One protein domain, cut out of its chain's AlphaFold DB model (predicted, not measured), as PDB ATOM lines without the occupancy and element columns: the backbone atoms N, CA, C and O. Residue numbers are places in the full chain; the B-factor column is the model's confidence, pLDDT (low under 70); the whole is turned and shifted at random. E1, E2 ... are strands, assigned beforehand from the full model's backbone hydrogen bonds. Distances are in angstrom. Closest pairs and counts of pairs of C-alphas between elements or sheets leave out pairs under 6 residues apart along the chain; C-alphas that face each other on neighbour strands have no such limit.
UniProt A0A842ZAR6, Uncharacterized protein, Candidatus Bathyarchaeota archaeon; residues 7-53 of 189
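AT A GLANCE: This is residues 7 to 53 of the 189 residues of an uncharacterized protein of Candidatus Bathyarchaeota archaeon (UniProt A0A842ZAR6). This domain has little regular structure: two very short strands, E1 then E2, pair as a small antiparallel sheet, order E1 - E2, amid loops, and residues 48 to 53 run off as a tail toward one end of the longest axis. The long link, residues 12 to 40, first folds back beside E1, then loops toward the other end before returning to E2. The printed part has 47 residues and no named helix; its class is all strand, with only 6 residues in named elements. It is compact, with a radius of gyration of the C-alphas of 10.4 A, yet elongated, spanning 36 by 18 by 16 A.

IN THESE COORDINATES: Find C-alpha 9 at (109.916, 200.839, 267.976); there E1, residues 9 to 11, begins and runs 6.8 A. E2, residues 41 to 43, runs 5.9 A to C-alpha 43 at (112.956, 205.977, 267.683).

HOW THE PARTS SIT: Look at E1 and E2, a hairpin of antiparallel neighbours, their directions at 126 degrees. C-alphas 11 and 41 face each other at 4.6 A, and N 42 and O 10, 2.9 A apart, are within hydrogen-bond range. Residues 9 to 10 of E1 also pair antiparallel with residues 16 to 17.

THE WHOLE: The two C-alphas farthest apart, of Glu 36 and Asp 53, are 37.7 A apart. The printed part has no cut; pLDDT is under 70 at residues 7 to 8 and 31 to 32.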
ATOM      1  N   LEU A   7     103.105 202.039 267.738       55.19
ATOM      2  CA  LEU A   7     104.397 202.679 267.503       55.19
ATOM      3  C   LEU A   7     105.433 201.573 267.319       55.19
ATOM      4  O   LEU A   7     105.887 200.989 268.302       55.19
ATOM      5  N   ILE A   8     105.755 201.261 266.067       61.56
ATOM      6  CA  ILE A   8     106.855 200.377 265.731       61.56
ATOM      7  C   ILE A   8     108.105 201.041 266.313       61.56
ATOM      8  O   ILE A   8     108.436 202.183 265.975       61.56
ATOM      9  N   LYS A   9     108.725 200.364 267.278       73.94
ATOM     10  CA  LYS A   9     109.916 200.839 267.976       73.94
ATOM     11  C   LYS A   9     111.135 200.325 267.228       73.94
ATOM     12  O   LYS A   9     111.149 199.153 266.854       73.94
ATOM     13  N   THR A  10     112.137 201.171 267.024       75.62
ATOM     14  CA  THR A  10     113.326 200.813 266.236       75.62
ATOM     15  C   THR A  10     114.546 200.694 267.137       75.62
ATOM     16  O   THR A  10     114.767 201.555 267.990       75.62
ATOM     17  N   THR A  11     115.336 199.638 266.947       80.19
ATOM     18  CA  THR A  11     116.603 199.410 267.668       80.19
ATOM     19  C   THR A  11     117.795 200.029 266.948       80.19
ATOM     20  O   THR A  11     117.693 200.426 265.787       80.19
ATOM     21  N   GLN A  12     118.964 200.012 267.593       75.25
ATOM     22  CA  GLN A  12     120.240 200.396 266.985       75.25
ATOM     23  C   GLN A  12     120.595 199.577 265.728       75.25
ATOM     24  O   GLN A  12     121.441 199.989 264.945       75.25
ATOM     25  N   TRP A  13     119.952 198.422 265.526       73.56
ATOM     26  CA  TRP A  13     120.139 197.558 264.359       73.56
ATOM     27  C   TRP A  13     119.124 197.818 263.239       73.56
ATOM     28  O   TRP A  13     119.055 197.043 262.291       73.56
ATOM     29  N   GLY A  14     118.284 198.849 263.369       74.50
ATOM     30  CA  GLY A  14     117.196 199.126 262.426       74.50
ATOM     31  C   GLY A  14     116.017 198.152 262.532       74.50
ATOM     32  O   GLY A  14     115.056 198.248 261.777       74.50
ATOM     33  N   GLN A  15     116.046 197.222 263.491       79.19
ATOM     34  CA  GLN A  15     114.961 196.265 263.678       79.19
ATOM     35  C   GLN A  15     113.777 196.914 264.379       79.19
ATOM     36  O   GLN A  15     113.938 197.678 265.332       79.19
ATOM     37  N   CYS A  16     112.596 196.522 263.925       79.56
ATOM     38  CA  CYS A  16     111.308 197.011 264.372       79.56
ATOM     39  C   CYS A  16     110.631 195.995 265.303       79.56
ATOM     40  O   CYS A  16     110.570 194.811 264.981       79.56
ATOM     41  N   GLY A  17     110.093 196.442 266.439       81.06
ATOM     42  CA  GLY A  17     109.462 195.542 267.407       81.06
ATOM     43  C   GLY A  17     108.604 196.249 268.448       81.06
ATOM     44  O   GLY A  17     108.496 197.474 268.477       81.06
ATOM     45  N   THR A  18     107.948 195.453 269.292       82.38
ATOM     46  CA  THR A  18     107.014 195.924 270.331       82.38
ATOM     47  C   THR A  18     107.330 195.373 271.723       82.38
ATOM     48  O   THR A  18     106.597 195.644 272.673       82.38
ATOM     49  N   THR A  19     108.412 194.601 271.871       85.25
ATOM     50  CA  THR A  19     108.849 194.092 273.177       85.25
ATOM     51  C   THR A  19     109.624 195.160 273.949       85.25
ATOM     52  O   THR A  19     110.024 196.195 273.406       85.25
ATOM     53  N   VAL A  20     109.840 194.910 275.245       84.62
ATOM     54  CA  VAL A  20     110.554 195.830 276.146       84.62
ATOM     55  C   VAL A  20     111.940 196.213 275.618       84.62
ATOM     56  O   VAL A  20     112.329 197.373 275.724       84.62
ATOM     57  N   ASP A  21     112.629 195.277 274.969       83.88
ATOM     58  CA  ASP A  21     113.966 195.467 274.407       83.88
ATOM     59  C   ASP A  21     114.024 196.593 273.368       83.88
ATOM     60  O   ASP A  21     115.018 197.308 273.276       83.88
ATOM     61  N   PHE A  22     112.930 196.819 272.639       85.38
ATOM     62  CA  PHE A  22     112.834 197.876 271.633       85.38
ATOM     63  C   PHE A  22     112.413 199.222 272.235       85.38
ATOM     64  O   PHE A  22     112.427 200.235 271.546       85.38
ATOM     65  N   CYS A  23     112.013 199.259 273.508       86.06
ATOM     66  CA  CYS A  23     111.468 200.455 274.152       86.06
ATOM     67  C   CYS A  23     112.489 201.190 275.028       86.06
ATOM     68  O   CYS A  23     112.263 202.356 275.359       86.06
ATOM     69  N   ILE A  24     113.569 200.524 275.445       88.19
ATOM     70  CA  ILE A  24     114.558 201.098 276.362       88.19
ATOM     71  C   ILE A  24     115.602 201.869 275.556       88.19
ATOM     72  O   ILE A  24     116.354 201.290 274.775       88.19
ATOM     73  N   ASP A  25     115.656 203.180 275.771       87.69
ATOM     74  CA  ASP A  25     116.738 204.019 275.264       87.69
ATOM     75  C   ASP A  25     118.006 203.775 276.092       87.69
ATOM     76  O   ASP A  25     118.037 203.970 277.312       87.69
ATOM     77  N   THR A  26     119.047 203.304 275.418       88.38
ATOM     78  CA  THR A  26     120.392 203.117 275.970       88.38
ATOM     79  C   THR A  26     121.445 203.783 275.083       88.38
ATOM     80  O   THR A  26     122.607 203.371 275.097       88.38
ATOM     81  N   ASN A  27     121.046 204.788 274.291       81.75
ATOM     82  CA  ASN A  27     121.899 205.477 273.329       81.75
ATOM     83  C   ASN A  27     123.126 206.131 274.000       81.75
ATOM     84  O   ASN A  27     123.079 206.553 275.157       81.75
ATOM     85  N   THR A  28     124.254 206.194 273.282       83.50
ATOM     86  CA  THR A  28     125.537 206.720 273.802       83.50
ATOM     87  C   THR A  28     125.920 208.103 273.258       83.50
ATOM     88  O   THR A  28     127.046 208.557 273.457       83.50
ATOM     89  N   GLY A  29     124.995 208.791 272.593       79.06
ATOM     90  CA  GLY A  29     125.141 210.121 272.002       79.06
ATOM     91  C   GLY A  29     124.903 210.115 270.487       79.06
ATOM     92  O   GLY A  29     123.959 210.758 270.026       79.06
ATOM     93  N   PRO A  30     125.744 209.433 269.686       72.88
ATOM     94  CA  PRO A  30     125.544 209.363 268.242       72.88
ATOM     95  C   PRO A  30     124.249 208.609 267.860       72.88
ATOM     96  O   PRO A  30     123.906 207.607 268.491       72.88
ATOM     97  N   PRO A  31     123.520 209.027 266.807       65.06
ATOM     98  CA  PRO A  31     122.366 208.277 266.308       65.06
ATOM     99  C   PRO A  31     122.755 206.840 265.937       65.06
ATOM    100  O   PRO A  31     123.802 206.632 265.328       65.06
ATOM    101  N   GLY A  32     121.931 205.847 266.282       67.94
ATOM    102  CA  GLY A  32     122.203 204.442 265.942       67.94
ATOM    103  C   GLY A  32     123.212 203.720 266.844       67.94
ATOM    104  O   GLY A  32     123.571 202.588 266.544       67.94
ATOM    105  N   THR A  33     123.673 204.326 267.943       77.88
ATOM    106  CA  THR A  33     124.499 203.637 268.948       77.88
ATOM    107  C   THR A  33     123.690 203.291 270.189       77.88
ATOM    108  O   THR A  33     122.707 203.963 270.504       77.88
ATOM    109  N   ALA A  34     124.131 202.281 270.936       84.69
ATOM    110  CA  ALA A  34     123.670 202.067 272.299       84.69
ATOM    111  C   ALA A  34     124.703 201.341 273.161       84.69
ATOM    112  O   ALA A  34     125.770 200.930 272.698       84.69
ATOM    113  N   LYS A  35     124.406 201.261 274.458       87.31
ATOM    114  CA  LYS A  35     125.251 200.602 275.450       87.31
ATOM    115  C   LYS A  35     125.495 199.141 275.059       87.31
ATOM    116  O   LYS A  35     124.575 198.435 274.648       87.31
ATOM    117  N   GLU A  36     126.725 198.680 275.251       84.19
ATOM    118  CA  GLU A  36     127.115 197.290 275.010       84.19
ATOM    119  C   GLU A  36     126.157 196.299 275.700       84.19
ATOM    120  O   GLU A  36     125.772 196.489 276.857       84.19
ATOM    121  N   GLY A  37     125.755 195.255 274.967       83.94
ATOM    122  CA  GLY A  37     124.828 194.225 275.448       83.94
ATOM    123  C   GLY A  37     123.354 194.646 275.498       83.94
ATOM    124  O   GLY A  37     122.546 193.929 276.081       83.94
ATOM    125  N   THR A  38     122.989 195.789 274.913       85.12
ATOM    126  CA  THR A  38     121.599 196.266 274.852       85.12
ATOM    127  C   THR A  38     121.147 196.470 273.407       85.12
ATOM    128  O   THR A  38     121.972 196.621 272.510       85.12
ATOM    129  N   PHE A  39     119.835 196.455 273.178       83.06
ATOM    130  CA  PHE A  39     119.259 196.673 271.848       83.06
ATOM    131  C   PHE A  39     119.229 198.154 271.459       83.06
ATOM    132  O   PHE A  39     119.380 198.469 270.282       83.06
ATOM    133  N   GLY A  40     119.024 199.039 272.440       85.19
ATOM    134  CA  GLY A  40     119.006 200.485 272.265       85.19
ATOM    135  C   GLY A  40     117.890 200.986 271.370       85.19
ATOM    136  O   GLY A  40     117.971 200.904 270.150       85.19
ATOM    137  N   CYS A  41     116.858 201.563 271.969       84.81
ATOM    138  CA  CYS A  41     115.833 202.249 271.206       84.81
ATOM    139  C   CYS A  41     116.380 203.539 270.574       84.81
ATOM    140  O   CYS A  41     116.958 204.369 271.271       84.81
ATOM    141  N   ILE A  42     116.152 203.723 269.271       79.00
ATOM    142  CA  ILE A  42     116.563 204.926 268.525       79.00
ATOM    143  C   ILE A  42     115.382 205.795 268.079       79.00
ATOM    144  O   ILE A  42     115.571 206.953 267.716       79.00
ATOM    145  N   SER A  43     114.163 205.251 268.075       79.81
ATOM    146  CA  SER A  43     112.956 205.977 267.683       79.81
ATOM    147  C   SER A  43     111.723 205.433 268.390       79.81
ATOM    148  O   SER A  43     111.604 204.231 268.639       79.81
ATOM    149  N   ASN A  44     110.787 206.339 268.683       80.25
ATOM    150  CA  ASN A  44     109.543 206.067 269.392       80.25
ATOM    151  C   ASN A  44     109.744 205.463 270.792       80.25
ATOM    152  O   ASN A  44     108.901 204.697 271.221       80.25
ATOM    153  N   CYS A  45     110.814 205.769 271.525       85.38
ATOM    154  CA  CYS A  45     111.157 205.072 272.773       85.38
ATOM    155  C   CYS A  45     110.130 205.199 273.907       85.38
ATOM    156  O   CYS A  45     109.223 206.032 273.893       85.38
ATOM    157  N   GLY A  46     110.268 204.329 274.907       86.06
ATOM    158  CA  GLY A  46     109.341 204.209 276.027       86.06
ATOM    159  C   GLY A  46     108.134 203.317 275.733       86.06
ATOM    160  O   GLY A  46     107.864 202.926 274.598       86.06
ATOM    161  N   MET A  47     107.399 202.982 276.792       86.31
ATOM    162  CA  MET A  47     106.267 202.042 276.752       86.31
ATOM    163  C   MET A  47     104.899 202.737 276.763       86.31
ATOM    164  O   MET A  47     103.865 202.075 276.739       86.31
ATOM    165  N   THR A  48     104.874 204.068 276.804       83.50
ATOM    166  CA  THR A  48     103.623 204.825 276.771       83.50
ATOM    167  C   THR A  48     102.977 204.687 275.398       83.50
ATOM    168  O   THR A  48     103.597 204.973 274.371       83.50
ATOM    169  N   ILE A  49     101.716 204.258 275.383       78.38
ATOM    170  CA  ILE A  49     100.905 204.236 274.170       78.38
ATOM    171  C   ILE A  49     100.418 205.662 273.919       78.38
ATOM    172  O   ILE A  49      99.692 206.228 274.733       78.38
ATOM    173  N   VAL A  50     100.832 206.235 272.792       74.75
ATOM    174  CA  VAL A  50     100.314 207.513 272.302       74.75
ATOM    175  C   VAL A  50      99.267 207.198 271.245       74.75
ATOM    176  O   VAL A  50      99.586 206.611 270.213       74.75
ATOM    177  N   GLN A  51      98.018 207.560 271.520       78.50
ATOM    178  CA  GLN A  51      96.920 207.435 270.571       78.50
ATOM    179  C   GLN A  51      96.619 208.819 269.994       78.50
ATOM    180  O   GLN A  51      96.341 209.752 270.745       78.50
ATOM    181  N   SER A  52      96.706 208.953 268.672       79.06
ATOM    182  CA  SER A  52      96.279 210.150 267.945       79.06
ATOM    183  C   SER A  52      94.943 209.907 267.250       79.06
ATOM    184  O   SER A  52      94.524 208.759 267.067       79.06
ATOM    185  N   ASP A  53      94.303 210.988 266.811       88.44
ATOM    186  CA  ASP A  53      93.198 210.898 265.861       88.44
ATOM    187  C   ASP A  53      93.672 210.258 264.539       88.44
ATOM    188  O   ASP A  53      94.860 210.359 264.191       88.44
TER     189      ASP A  53